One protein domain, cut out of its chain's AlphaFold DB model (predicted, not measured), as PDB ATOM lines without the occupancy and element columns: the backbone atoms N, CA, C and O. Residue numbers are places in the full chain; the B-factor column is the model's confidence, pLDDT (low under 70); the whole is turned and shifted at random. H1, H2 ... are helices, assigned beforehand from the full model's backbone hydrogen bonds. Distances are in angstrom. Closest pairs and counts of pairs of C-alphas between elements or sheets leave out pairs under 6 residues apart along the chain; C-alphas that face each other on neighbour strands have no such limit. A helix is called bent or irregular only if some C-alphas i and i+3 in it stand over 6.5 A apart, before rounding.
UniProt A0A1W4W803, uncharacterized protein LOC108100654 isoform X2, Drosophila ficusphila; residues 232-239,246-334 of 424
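AT A GLANCE: This is residues 232 to 239 and 246 to 334 of the 424 residues of the protein "uncharacterized protein LOC108100654 isoform X2" of Drosophila ficusphila (UniProt A0A1W4W803). Look for three helices in a loose, open zigzag: the long H2 runs through the middle, H1 stands across its beginning to make a corner, and the first part of H3 packs beside residues 279 to 284 of H2 before H3 runs away from it. After H2 a long link, residues 292 to 303, folds back to where H3 begins, and residues 322 to 334 of H3 stick out as a free arm. The printed part has 97 residues with three named helices, in the order H1, H2, H3, and no named strand; the class is all helix. The whole is loose, with a radius of gyration of the C-alphas of 16.9 A, and elongated, spanning 51 by 31 by 23 A.

HOW THE PARTS SIT: Start at the longest helix by residues, H3, residues 304 to 334. It has a kink of 69 degrees near residue 311 and is irregular: C-alphas 308 and 311 are 7.8 A apart. With residues 306 to 317 alone it touches H2, residues 265 to 291, and H2 touches it with residues 279 to 284 alone. Their closest C-alphas are those of Leu 283 and Leu 314, 6.6 A apart. Their lines stand at a steep tilt of 63 degrees, and they run the same way. Go back along H2 to find H1, residues 246 to 260, which touches H2 with residues 254 to 259 alone, while H2 touches H1 with residues 265 to 269 alone. The closest C-alphas are those of Ala 258 and Pro 265, 5.2 A apart, and the two helices are about perpendicular at 81 degrees. H1 and H3 are apart. In H2 every O i to N i+4 pair is within hydrogen-bond range; in H1 10 of 11 pairs are, and in H3 21 of 27.

IN THESE COORDINATES: Find C-alpha 304 at (-18.643, -17.178, 60.584); from there H3 runs 41.3 A to C-alpha 334 at (2.614, -2.163, 28.488). H2 begins at C-alpha 265, at (-30.795, -30.527, 43.498), and its first and last C-alphas are 39.0 A apart. H1 is shorter, with 21.8 A from C-alpha 246 to C-alpha 260.

THE WHOLE: The C-alphas of Glu 260 and Gln 334, the two farthest apart, lie 53.9 A from each other. Residues 322 to 334, which belong to H3, stand free; without them the body spans 45 by 27 by 17 A. Residues 240 to 245 are not printed, and C-alphas 239 and 246 are 9.1 A apart across this cut. The link from H1 to H2 is tight, with 4 residues, and the one from H2 to H3 is long, with 12. The mean pLDDT of the printed part is 89.3; look for values under 70 at residues 237 to 239 and 246 to 248.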
ATOM      1  N   PRO A 232     -19.115 -33.353  54.407       89.56
ATOM      2  CA  PRO A 232     -17.754 -33.145  53.886       89.56
ATOM      3  C   PRO A 232     -17.547 -33.545  52.421       89.56
ATOM      4  O   PRO A 232     -16.815 -32.873  51.699       89.56
ATOM      5  N   SER A 233     -18.246 -34.576  51.938       86.88
ATOM      6  CA  SER A 233     -18.229 -35.017  50.535       86.88
ATOM      7  C   SER A 233     -18.658 -33.948  49.515       86.88
ATOM      8  O   SER A 233     -18.348 -34.091  48.332       86.88
ATOM      9  N   LEU A 234     -19.343 -32.879  49.940       87.75
ATOM     10  CA  LEU A 234     -19.759 -31.763  49.083       87.75
ATOM     11  C   LEU A 234     -18.753 -30.598  49.041       87.75
ATOM     12  O   LEU A 234     -18.877 -29.732  48.167       87.75
ATOM     13  N   TRP A 235     -17.787 -30.533  49.968       87.12
ATOM     14  CA  TRP A 235     -16.944 -29.341  50.152       87.12
ATOM     15  C   TRP A 235     -15.461 -29.601  50.454       87.12
ATOM     16  O   TRP A 235     -14.633 -28.818  49.993       87.12
ATOM     17  N   ALA A 236     -15.095 -30.697  51.126       81.25
ATOM     18  CA  ALA A 236     -13.717 -31.024  51.524       81.25
ATOM     19  C   ALA A 236     -12.827 -31.531  50.360       81.25
ATOM     20  O   ALA A 236     -11.766 -32.116  50.573       81.25
ATOM     21  N   GLY A 237     -13.260 -31.311  49.115       66.00
ATOM     22  CA  GLY A 237     -12.608 -31.792  47.899       66.00
ATOM     23  C   GLY A 237     -12.815 -33.288  47.633       66.00
ATOM     24  O   GLY A 237     -13.361 -34.033  48.446       66.00
ATOM     25  N   ARG A 238     -12.357 -33.752  46.463       56.75
ATOM     26  CA  ARG A 238     -12.147 -35.190  46.264       56.75
ATOM     27  C   ARG A 238     -10.923 -35.598  47.088       56.75
ATOM     28  O   ARG A 238      -9.804 -35.282  46.690       56.75
ATOM     29  N   GLN A 239     -11.121 -36.414  48.125       46.31
ATOM     30  CA  GLN A 239     -10.152 -37.486  48.375       46.31
ATOM     31  C   GLN A 239      -9.941 -38.234  47.053       46.31
ATOM     32  O   GLN A 239     -10.917 -38.457  46.329       46.31
ATOM     33  N   GLY A 246     -16.680 -41.381  41.850       56.84
ATOM     34  CA  GLY A 246     -16.808 -40.242  42.760       56.84
ATOM     35  C   GLY A 246     -17.734 -39.115  42.283       56.84
ATOM     36  O   GLY A 246     -18.085 -38.263  43.094       56.84
ATOM     37  N   GLN A 247     -18.134 -39.071  41.005       61.47
ATOM     38  CA  GLN A 247     -19.145 -38.119  40.517       61.47
ATOM     39  C   GLN A 247     -20.578 -38.563  40.854       61.47
ATOM     40  O   GLN A 247     -21.417 -37.734  41.196       61.47
ATOM     41  N   SER A 248     -20.846 -39.874  40.822       66.56
ATOM     42  CA  SER A 248     -22.157 -40.420  41.193       66.56
ATOM     43  C   SER A 248     -22.421 -40.199  42.686       66.56
ATOM     44  O   SER A 248     -23.436 -39.606  43.059       66.56
ATOM     45  N   ARG A 249     -21.443 -40.543  43.541       73.06
ATOM     46  CA  ARG A 249     -21.549 -40.418  45.007       73.06
ATOM     47  C   ARG A 249     -21.827 -38.986  45.478       73.06
ATOM     48  O   ARG A 249     -22.640 -38.803  46.377       73.06
ATOM     49  N   THR A 250     -21.207 -37.967  44.880       84.50
ATOM     50  CA  THR A 250     -21.517 -36.569  45.235       84.50
ATOM     51  C   THR A 250     -22.874 -36.121  44.699       84.50
ATOM     52  O   THR A 250     -23.554 -35.350  45.369       84.50
ATOM     53  N   SER A 251     -23.321 -36.629  43.544       86.75
ATOM     54  CA  SER A 251     -24.665 -36.333  43.028       86.75
ATOM     55  C   SER A 251     -25.788 -36.943  43.881       86.75
ATOM     56  O   SER A 251     -26.828 -36.310  44.036       86.75
ATOM     57  N   ALA A 252     -25.569 -38.117  44.489       90.50
ATOM     58  CA  ALA A 252     -26.496 -38.721  45.451       90.50
ATOM     59  C   ALA A 252     -26.644 -37.851  46.712       90.50
ATOM     60  O   ALA A 252     -27.753 -37.440  47.044       90.50
ATOM     61  N   VAL A 253     -25.526 -37.445  47.325       92.44
ATOM     62  CA  VAL A 253     -25.536 -36.577  48.518       92.44
ATOM     63  C   VAL A 253     -26.151 -35.194  48.225       92.44
ATOM     64  O   VAL A 253     -26.815 -34.618  49.086       92.44
ATOM     65  N   TRP A 254     -26.013 -34.675  46.996       93.31
ATOM     66  CA  TRP A 254     -26.750 -33.481  46.548       93.31
ATOM     67  C   TRP A 254     -28.267 -33.692  46.442       93.31
ATOM     68  O   TRP A 254     -29.010 -32.739  46.657       93.31
ATOM     69  N   LYS A 255     -28.738 -34.898  46.097       94.69
ATOM     70  CA  LYS A 255     -30.174 -35.223  46.062       94.69
ATOM     71  C   LYS A 255     -30.743 -35.330  47.473       94.69
ATOM     72  O   LYS A 255     -31.730 -34.666  47.763       94.69
ATOM     73  N   GLU A 256     -30.086 -36.085  48.350       94.50
ATOM     74  CA  GLU A 256     -30.465 -36.251  49.764       94.50
ATOM     75  C   GLU A 256     -30.612 -34.896  50.474       94.50
ATOM     76  O   GLU A 256     -31.677 -34.570  50.999       94.50
ATOM     77  N   ALA A 257     -29.571 -34.057  50.406       95.00
ATOM     78  CA  ALA A 257     -29.555 -32.747  51.055       95.00
ATOM     79  C   ALA A 257     -30.579 -31.758  50.463       95.00
ATOM     80  O   ALA A 257     -31.017 -30.837  51.151       95.00
ATOM     81  N   ALA A 258     -30.970 -31.930  49.195       95.56
ATOM     82  CA  ALA A 258     -32.004 -31.114  48.564       95.56
ATOM     83  C   ALA A 258     -33.416 -31.560  48.981       95.56
ATOM     84  O   ALA A 258     -34.255 -30.704  49.265       95.56
ATOM     85  N   ILE A 259     -33.653 -32.873  49.106       95.31
ATOM     86  CA  ILE A 259     -34.917 -33.454  49.589       95.31
ATOM     87  C   ILE A 259     -35.203 -33.008  51.031       95.31
ATOM     88  O   ILE A 259     -36.280 -32.475  51.287       95.31
ATOM     89  N   GLU A 260     -34.226 -33.113  51.941       93.94
ATOM     90  CA  GLU A 260     -34.331 -32.602  53.327       93.94
ATOM     91  C   GLU A 260     -34.709 -31.115  53.400       93.94
ATOM     92  O   GLU A 260     -35.374 -30.665  54.333       93.94
ATOM     93  N   MET A 261     -34.272 -30.340  52.408       91.62
ATOM     94  CA  MET A 261     -34.472 -28.895  52.331       91.62
ATOM     95  C   MET A 261     -35.743 -28.481  51.574       91.62
ATOM     96  O   MET A 261     -36.053 -27.287  51.543       91.62
ATOM     97  N   GLY A 262     -36.474 -29.425  50.967       93.94
ATOM     98  CA  GLY A 262     -37.627 -29.139  50.107       93.94
ATOM     99  C   GLY A 262     -37.255 -28.416  48.804       93.94
ATOM    100  O   GLY A 262     -38.008 -27.568  48.330       93.94
ATOM    101  N   LEU A 263     -36.071 -28.696  48.250       94.88
ATOM    102  CA  LEU A 263     -35.522 -28.058  47.048       94.88
ATOM    103  C   LEU A 263     -35.221 -29.094  45.957       94.88
ATOM    104  O   LEU A 263     -34.966 -30.263  46.237       94.88
ATOM    105  N   THR A 264     -35.149 -28.656  44.697       95.62
ATOM    106  CA  THR A 264     -34.526 -29.477  43.646       95.62
ATOM    107  C   THR A 264     -32.995 -29.437  43.781       95.62
ATOM    108  O   THR A 264     -32.449 -28.413  44.212       95.62
ATOM    109  N   PRO A 265     -32.258 -30.496  43.381       93.94
ATOM    110  CA  PRO A 265     -30.795 -30.527  43.498       93.94
ATOM    111  C   PRO A 265     -30.119 -29.367  42.758       93.94
ATOM    112  O   PRO A 265     -29.221 -28.721  43.295       93.94
ATOM    113  N   THR A 266     -30.610 -29.036  41.560       93.75
ATOM    114  CA  THR A 266     -30.135 -27.906  40.748       93.75
ATOM    115  C   THR A 266     -30.359 -26.565  41.451       93.75
ATOM    116  O   THR A 266     -29.460 -25.726  41.481       93.75
ATOM    117  N   LEU A 267     -31.523 -26.359  42.080       94.56
ATOM    118  CA  LEU A 267     -31.796 -25.135  42.837       94.56
ATOM    119  C   LEU A 267     -30.903 -25.037  44.081       94.56
ATOM    120  O   LEU A 267     -30.375 -23.960  44.358       94.56
ATOM    121  N   MET A 268     -30.681 -26.143  44.800       95.38
ATOM    122  CA  MET A 268     -29.769 -26.169  45.946       95.38
ATOM    123  C   MET A 268     -28.329 -25.832  45.529       95.38
ATOM    124  O   MET A 268     -27.700 -24.983  46.161       95.38
ATOM    125  N   GLN A 269     -27.829 -26.417  44.436       94.19
ATOM    126  CA  GLN A 269     -26.496 -26.122  43.897       94.19
ATOM    127  C   GLN A 269     -26.358 -24.657  43.450       94.19
ATOM    128  O   GLN A 269     -25.361 -24.014  43.776       94.19
ATOM    129  N   THR A 270     -27.369 -24.089  42.786       95.31
ATOM    130  CA  THR A 270     -27.385 -22.668  42.396       95.31
ATOM    131  C   THR A 270     -27.389 -21.743  43.616       95.31
ATOM    132  O   THR A 270     -26.577 -20.819  43.693       95.31
ATOM    133  N   ARG A 271     -28.235 -22.012  44.625       95.44
ATOM    134  CA  ARG A 271     -28.242 -21.254  45.892       95.44
ATOM    135  C   ARG A 271     -26.896 -21.361  46.612       95.44
ATOM    136  O   ARG A 271     -26.385 -20.346  47.081       95.44
ATOM    137  N   TRP A 272     -26.295 -22.551  46.648       95.94
ATOM    138  CA  TRP A 272     -24.968 -22.777  47.222       95.94
ATOM    139  C   TRP A 272     -23.865 -22.020  46.483       95.94
ATOM    140  O   TRP A 272     -23.006 -21.423  47.125       95.94
ATOM    141  N   SER A 273     -23.899 -21.993  45.149       95.56
ATOM    142  CA  SER A 273     -22.933 -21.242  44.340       95.56
ATOM    143  C   SER A 273     -22.964 -19.748  44.682       95.56
ATOM    144  O   SER A 273     -21.920 -19.154  44.935       95.56
ATOM    145  N   ILE A 274     -24.162 -19.167  44.824       95.31
ATOM    146  CA  ILE A 274     -24.354 -17.761  45.226       95.31
ATOM    147  C   ILE A 274     -23.848 -17.502  46.659       95.31
ATOM    148  O   ILE A 274     -23.205 -16.486  46.910       95.31
ATOM    149  N   ILE A 275     -24.117 -18.409  47.605       96.31
ATOM    150  CA  ILE A 275     -23.630 -18.313  48.995       96.31
ATOM    151  C   ILE A 275     -22.096 -18.371  49.045       96.31
ATOM    152  O   ILE A 275     -21.460 -17.559  49.714       96.31
ATOM    153  N   LYS A 276     -21.501 -19.312  48.309       95.31
ATOM    154  CA  LYS A 276     -20.054 -19.522  48.230       95.31
ATOM    155  C   LYS A 276     -19.346 -18.353  47.552       95.31
ATOM    156  O   LYS A 276     -18.324 -17.909  48.064       95.31
ATOM    157  N   GLN A 277     -19.908 -17.822  46.462       94.81
ATOM    158  CA  GLN A 277     -19.395 -16.606  45.833       94.81
ATOM    159  C   GLN A 277     -19.452 -15.436  46.814       94.81
ATOM    160  O   GLN A 277     -18.444 -14.766  46.991       94.81
ATOM    161  N   ARG A 278     -20.558 -15.256  47.555       95.44
ATOM    162  CA  ARG A 278     -20.619 -14.182  48.552       95.44
ATOM    163  C   ARG A 278     -19.566 -14.331  49.654       95.44
ATOM    164  O   ARG A 278     -19.025 -13.324  50.091       95.44
ATOM    165  N   TYR A 279     -19.236 -15.549  50.080       96.38
ATOM    166  CA  TYR A 279     -18.132 -15.751  51.024       96.38
ATOM    167  C   TYR A 279     -16.767 -15.405  50.409       96.38
ATOM    168  O   TYR A 279     -15.969 -14.744  51.062       96.38
ATOM    169  N   VAL A 280     -16.529 -15.774  49.146       95.00
ATOM    170  CA  VAL A 280     -15.338 -15.361  48.379       95.00
ATOM    171  C   VAL A 280     -15.234 -13.832  48.290       95.00
ATOM    172  O   VAL A 280     -14.157 -13.298  48.539       95.00
ATOM    173  N   ASP A 281     -16.341 -13.124  48.041       93.81
ATOM    174  CA  ASP A 281     -16.371 -11.653  48.011       93.81
ATOM    175  C   ASP A 281     -16.007 -11.036  49.380       93.81
ATOM    176  O   ASP A 281     -15.376  -9.983  49.447       93.81
ATOM    177  N   GLU A 282     -16.417 -11.658  50.494       95.44
ATOM    178  CA  GLU A 282     -16.068 -11.192  51.846       95.44
ATOM    179  C   GLU A 282     -14.612 -11.533  52.222       95.44
ATOM    180  O   GLU A 282     -13.944 -10.694  52.821       95.44
ATOM    181  N   LEU A 283     -14.081 -12.695  51.813       94.62
ATOM    182  CA  LEU A 283     -12.655 -13.038  51.966       94.62
ATOM    183  C   LEU A 283     -11.755 -12.094  51.151       94.62
ATOM    184  O   LEU A 283     -10.715 -11.656  51.640       94.62
ATOM    185  N   GLN A 284     -12.168 -11.714  49.936       91.62
ATOM    186  CA  GLN A 284     -11.473 -10.689  49.152       91.62
ATOM    187  C   GLN A 284     -11.418  -9.352  49.910       91.62
ATOM    188  O   GLN A 284     -10.353  -8.738  49.955       91.62
ATOM    189  N   LYS A 285     -12.515  -8.907  50.543       92.06
ATOM    190  CA  LYS A 285     -12.517  -7.676  51.364       92.06
ATOM    191  C   LYS A 285     -11.609  -7.785  52.584       92.06
ATOM    192  O   LYS A 285     -10.909  -6.826  52.884       92.06
ATOM    193  N   GLU A 286     -11.611  -8.929  53.265       92.44
ATOM    194  CA  GLU A 286     -10.732  -9.188  54.409       92.44
ATOM    195  C   GLU A 286      -9.260  -9.029  54.024       92.44
ATOM    196  O   GLU A 286      -8.530  -8.268  54.656       92.44
ATOM    197  N   ARG A 287      -8.858  -9.667  52.921       88.31
ATOM    198  CA  ARG A 287      -7.518  -9.569  52.339       88.31
ATOM    199  C   ARG A 287      -7.165  -8.124  51.950       88.31
ATOM    200  O   ARG A 287      -6.106  -7.633  52.324       88.31
ATOM    201  N   HIS A 288      -8.059  -7.397  51.269       87.44
ATOM    202  CA  HIS A 288      -7.828  -5.981  50.926       87.44
ATOM    203  C   HIS A 288      -7.703  -5.083  52.177       87.44
ATOM    204  O   HIS A 288      -6.890  -4.162  52.178       87.44
ATOM    205  N   ALA A 289      -8.453  -5.362  53.250       89.44
ATOM    206  CA  ALA A 289      -8.344  -4.643  54.522       89.44
ATOM    207  C   ALA A 289      -7.023  -4.939  55.259       89.44
ATOM    208  O   ALA A 289      -6.440  -4.036  55.853       89.44
ATOM    209  N   GLN A 290      -6.499  -6.167  55.169       87.12
ATOM    210  CA  GLN A 290      -5.169  -6.510  55.694       87.12
ATOM    211  C   GLN A 290      -4.060  -5.694  54.999       87.12
ATOM    212  O   GLN A 290      -3.201  -5.135  55.686       87.12
ATOM    213  N   TYR A 291      -4.123  -5.549  53.667       84.25
ATOM    214  CA  TYR A 291      -3.189  -4.707  52.899       84.25
ATOM    215  C   TYR A 291      -3.303  -3.208  53.218       84.25
ATOM    216  O   TYR A 291      -2.286  -2.523  53.227       84.25
ATOM    217  N   SER A 292      -4.501  -2.687  53.509       87.06
ATOM    218  CA  SER A 292      -4.680  -1.291  53.950       87.06
ATOM    219  C   SER A 292      -4.488  -1.085  55.461       87.06
ATOM    220  O   SER A 292      -4.726   0.012  55.964       87.06
ATOM    221  N   HIS A 293      -4.076  -2.134  56.185       87.00
ATOM    222  CA  HIS A 293      -3.932  -2.181  57.645       87.00
ATOM    223  C   HIS A 293      -5.202  -1.775  58.424       87.00
ATOM    224  O   HIS A 293      -5.137  -1.313  59.564       87.00
ATOM    225  N   GLN A 294      -6.379  -1.980  57.826       87.25
ATOM    226  CA  GLN A 294      -7.680  -1.709  58.433       87.25
ATOM    227  C   GLN A 294      -8.260  -2.958  59.111       87.25
ATOM    228  O   GLN A 294      -8.150  -4.084  58.623       87.25
ATOM    229  N   GLY A 295      -8.939  -2.762  60.244       86.06
ATOM    230  CA  GLY A 295      -9.579  -3.852  60.981       86.06
ATOM    231  C   GLY A 295     -10.791  -4.423  60.238       86.06
ATOM    232  O   GLY A 295     -11.832  -3.773  60.159       86.06
ATOM    233  N   PHE A 296     -10.694  -5.658  59.740       90.69
ATOM    234  CA  PHE A 296     -11.814  -6.305  59.051       90.69
ATOM    235  C   PHE A 296     -12.878  -6.865  60.008       90.69
ATOM    236  O   PHE A 296     -12.585  -7.626  60.938       90.69
ATOM    237  N   ARG A 297     -14.146  -6.571  59.704       89.62
ATOM    238  CA  ARG A 297     -15.332  -7.276  60.206       89.62
ATOM    239  C   ARG A 297     -16.343  -7.399  59.069       89.62
ATOM    240  O   ARG A 297     -16.766  -6.386  58.517       89.62
ATOM    241  N   SER A 298     -16.744  -8.622  58.720       90.88
ATOM    242  CA  SER A 298     -17.822  -8.817  57.745       90.88
ATOM    243  C   SER A 298     -19.164  -8.429  58.362       90.88
ATOM    244  O   SER A 298     -19.471  -8.795  59.494       90.88
ATOM    245  N   THR A 299     -19.996  -7.725  57.597       91.94
ATOM    246  CA  THR A 299     -21.390  -7.425  57.962       91.94
ATOM    247  C   THR A 299     -22.362  -8.537  57.550       91.94
ATOM    248  O   THR A 299     -23.578  -8.385  57.679       91.94
ATOM    249  N   TRP A 300     -21.858  -9.662  57.030       94.69
ATOM    250  CA  TRP A 300     -22.676 -10.776  56.563       94.69
ATOM    251  C   TRP A 300     -22.862 -11.846  57.647       94.69
ATOM    252  O   TRP A 300     -21.941 -12.588  57.970       94.69
ATOM    253  N   GLU A 301     -24.099 -11.995  58.132       93.69
ATOM    254  CA  GLU A 301     -24.556 -12.921  59.196       93.69
ATOM    255  C   GLU A 301     -24.277 -14.432  58.989       93.69
ATOM    256  O   GLU A 301     -24.694 -15.271  59.792       93.69
ATOM    257  N   HIS A 302     -23.616 -14.819  57.897       95.12
ATOM    258  CA  HIS A 302     -23.198 -16.197  57.632       95.12
ATOM    259  C   HIS A 302     -21.688 -16.346  57.396       95.12
ATOM    260  O   HIS A 302     -21.233 -17.461  57.142       95.12
ATOM    261  N   PHE A 303     -20.907 -15.266  57.498       94.94
ATOM    262  CA  PHE A 303     -19.454 -15.294  57.326       94.94
ATOM    263  C   PHE A 303     -18.800 -16.310  58.277       94.94
ATOM    264  O   PHE A 303     -18.104 -17.222  57.831       94.94
ATOM    265  N   ASP A 304     -19.149 -16.249  59.566       94.88
ATOM    266  CA  ASP A 304     -18.643 -17.178  60.584       94.88
ATOM    267  C   ASP A 304     -19.158 -18.612  60.384       94.88
ATOM    268  O   ASP A 304     -18.461 -19.582  60.688       94.88
ATOM    269  N   ARG A 305     -20.357 -18.782  59.803       95.44
ATOM    270  CA  ARG A 305     -20.902 -20.111  59.470       95.44
ATOM    271  C   ARG A 305     -20.136 -20.785  58.333       95.44
ATOM    272  O   ARG A 305     -20.030 -22.008  58.341       95.44
ATOM    273  N   MET A 306     -19.597 -20.005  57.395       96.12
ATOM    274  CA  MET A 306     -18.834 -20.467  56.226       96.12
ATOM    275  C   MET A 306     -17.360 -20.799  56.520       96.12
ATOM    276  O   MET A 306     -16.674 -21.332  55.648       96.12
ATOM    277  N   THR A 307     -16.876 -20.548  57.742       94.38
ATOM    278  CA  THR A 307     -15.475 -20.762  58.168       94.38
ATOM    279  C   THR A 307     -14.910 -22.152  57.881       94.38
ATOM    280  O   THR A 307     -13.723 -22.267  57.601       94.38
ATOM    281  N   PHE A 308     -15.734 -23.204  57.850       94.50
ATOM    282  CA  PHE A 308     -15.291 -24.562  57.490       94.50
ATOM    283  C   PHE A 308     -14.762 -24.686  56.047       94.50
ATOM    284  O   PHE A 308     -14.083 -25.654  55.725       94.50
ATOM    285  N   MET A 309     -15.061 -23.718  55.171       93.81
ATOM    286  CA  MET A 309     -14.495 -23.632  53.822       93.81
ATOM    287  C   MET A 309     -13.325 -22.647  53.701       93.81
ATOM    288  O   MET A 309     -12.802 -22.497  52.594       93.81
ATOM    289  N   ARG A 310     -12.942 -21.949  54.782       93.25
ATOM    290  CA  ARG A 310     -12.018 -20.804  54.740       93.25
ATOM    291  C   ARG A 310     -10.731 -21.148  54.010       93.25
ATOM    292  O   ARG A 310     -10.462 -20.534  52.991       93.25
ATOM    293  N   ASP A 311     -10.011 -22.176  54.438       91.12
ATOM    294  CA  ASP A 311      -8.685 -22.504  53.892       91.12
ATOM    295  C   ASP A 311      -8.750 -22.921  52.409       91.12
ATOM    296  O   ASP A 311      -7.894 -22.563  51.600       91.12
ATOM    297  N   ILE A 312      -9.826 -23.622  52.025       90.69
ATOM    298  CA  ILE A 312     -10.079 -24.112  50.658       90.69
ATOM    299  C   ILE A 312     -10.416 -22.962  49.693       90.69
ATOM    300  O   ILE A 312     -10.164 -23.070  48.489       90.69
ATOM    301  N   LEU A 313     -11.026 -21.883  50.194       91.94
ATOM    302  CA  LEU A 313     -11.466 -20.738  49.390       91.94
ATOM    303  C   LEU A 313     -10.509 -19.549  49.469       91.94
ATOM    304  O   LEU A 313     -10.325 -18.889  48.454       91.94
ATOM    305  N   LEU A 314      -9.860 -19.315  50.611       91.50
ATOM    306  CA  LEU A 314      -8.855 -18.272  50.808       91.50
ATOM    307  C   LEU A 314      -7.651 -18.520  49.897       91.50
ATOM    308  O   LEU A 314      -7.346 -17.665  49.077       91.50
ATOM    309  N   LYS A 315      -7.102 -19.745  49.882       88.94
ATOM    310  CA  LYS A 315      -6.045 -20.119  48.927       88.94
ATOM    311  C   LYS A 315      -6.429 -19.827  47.467       88.94
ATOM    312  O   LYS A 315      -5.600 -19.361  46.698       88.94
ATOM    313  N   LYS A 316      -7.693 -20.055  47.087       88.12
ATOM    314  CA  LYS A 316      -8.199 -19.774  45.730       88.12
ATOM    315  C   LYS A 316      -8.470 -18.295  45.465       88.12
ATOM    316  O   LYS A 316      -8.495 -17.891  44.305       88.12
ATOM    317  N   VAL A 317      -8.709 -17.503  46.508       90.31
ATOM    318  CA  VAL A 317      -8.697 -16.041  46.427       90.31
ATOM    319  C   VAL A 317      -7.266 -15.583  46.186       90.31
ATOM    320  O   VAL A 317      -7.042 -14.885  45.211       90.31
ATOM    321  N   ASP A 318      -6.294 -16.045  46.967       88.69
ATOM    322  CA  ASP A 318      -4.902 -15.607  46.834       88.69
ATOM    323  C   ASP A 318      -4.272 -16.023  45.494       88.69
ATOM    324  O   ASP A 318      -3.691 -15.177  44.823       88.69
ATOM    325  N   GLU A 319      -4.487 -17.259  45.020       88.25
ATOM    326  CA  GLU A 319      -4.092 -17.698  43.665       88.25
ATOM    327  C   GLU A 319      -4.702 -16.800  42.563       88.25
ATOM    328  O   GLU A 319      -4.045 -16.442  41.579       88.25
ATOM    329  N   ARG A 320      -5.973 -16.404  42.722       86.50
ATOM    330  CA  ARG A 320      -6.695 -15.557  41.760       86.50
ATOM    331  C   ARG A 320      -6.240 -14.100  41.809       86.50
ATOM    332  O   ARG A 320      -6.128 -13.471  40.759       86.50
ATOM    333  N   GLU A 321      -6.010 -13.557  42.997       87.50
ATOM    334  CA  GLU A 321      -5.568 -12.177  43.175       87.50
ATOM    335  C   GLU A 321      -4.086 -12.020  42.801       87.50
ATOM    336  O   GLU A 321      -3.758 -11.048  42.136       87.50
ATOM    337  N   GLN A 322      -3.223 -13.013  43.052       87.44
ATOM    338  CA  GLN A 322      -1.860 -13.050  42.499       87.44
ATOM    339  C   GLN A 322      -1.883 -13.031  40.960       87.44
ATOM    340  O   GLN A 322      -1.123 -12.303  40.323       87.44
ATOM    341  N   THR A 323      -2.802 -13.786  40.345       87.19
ATOM    342  CA  THR A 323      -3.014 -13.746  38.887       87.19
ATOM    343  C   THR A 323      -3.483 -12.355  38.430       87.19
ATOM    344  O   THR A 323      -3.024 -11.849  37.410       87.19
ATOM    345  N   ARG A 324      -4.377 -11.701  39.186       87.75
ATOM    346  CA  ARG A 324      -4.849 -10.327  38.925       87.75
ATOM    347  C   ARG A 324      -3.718  -9.300  39.046       87.75
ATOM    348  O   ARG A 324      -3.631  -8.424  38.193       87.75
ATOM    349  N   GLU A 325      -2.871  -9.419  40.061       90.06
ATOM    350  CA  GLU A 325      -1.712  -8.554  40.307       90.06
ATOM    351  C   GLU A 325      -0.695  -8.680  39.166       90.06
ATOM    352  O   GLU A 325      -0.317  -7.667  38.585       90.06
ATOM    353  N   GLN A 326      -0.372  -9.902  38.728       88.81
ATOM    354  CA  GLN A 326       0.466 -10.139  37.545       88.81
ATOM    355  C   GLN A 326      -0.146  -9.560  36.253       88.81
ATOM    356  O   GLN A 326       0.566  -9.027  35.405       88.81
ATOM    357  N   ILE A 327      -1.471  -9.632  36.077       90.25
ATOM    358  CA  ILE A 327      -2.153  -8.990  34.938       90.25
ATOM    359  C   ILE A 327      -2.035  -7.460  35.023       90.25
ATOM    360  O   ILE A 327      -1.834  -6.808  34.000       90.25
ATOM    361  N   GLN A 328      -2.155  -6.880  36.219       89.31
ATOM    362  CA  GLN A 328      -2.009  -5.439  36.435       89.31
ATOM    363  C   GLN A 328      -0.568  -4.967  36.204       89.31
ATOM    364  O   GLN A 328      -0.384  -3.915  35.597       89.31
ATOM    365  N   GLU A 329       0.430  -5.752  36.615       92.00
ATOM    366  CA  GLU A 329       1.855  -5.528  36.348       92.00
ATOM    367  C   GLU A 329       2.117  -5.462  34.836       92.00
ATOM    368  O   GLU A 329       2.488  -4.402  34.334       92.00
ATOM    369  N   ILE A 330       1.780  -6.522  34.092       90.50
ATOM    370  CA  ILE A 330       1.977  -6.597  32.631       90.50
ATOM    371  C   ILE A 330       1.266  -5.442  31.904       90.50
ATOM    372  O   ILE A 330       1.826  -4.843  30.986       90.50
ATOM    373  N   VAL A 331       0.035  -5.096  32.302       88.12
ATOM    374  CA  VAL A 331      -0.709  -3.976  31.696       88.12
ATOM    375  C   VAL A 331      -0.074  -2.621  32.038       88.12
ATOM    376  O   VAL A 331      -0.049  -1.734  31.185       88.12
ATOM    377  N   SER A 332       0.475  -2.451  33.243       90.12
ATOM    378  CA  SER A 332       1.186  -1.227  33.641       90.12
ATOM    379  C   SER A 332       2.505  -1.074  32.879       90.12
ATOM    380  O   SER A 332       2.785   0.004  32.355       90.12
ATOM    381  N   GLU A 333       3.277  -2.153  32.722       88.31
ATOM    382  CA  GLU A 333       4.475  -2.176  31.872       88.31
ATOM    383  C   GLU A 333       4.137  -1.820  30.414       88.31
ATOM    384  O   GLU A 333       4.809  -0.981  29.807       88.31
ATOM    385  N   GLN A 334       3.071  -2.410  29.860       83.94
ATOM    386  CA  GLN A 334       2.614  -2.163  28.488       83.94
ATOM    387  C   GLN A 334       2.126  -0.714  28.287       83.94
ATOM    388  O   GLN A 334       2.250  -0.180  27.184       83.94
TER     389      GLN A 334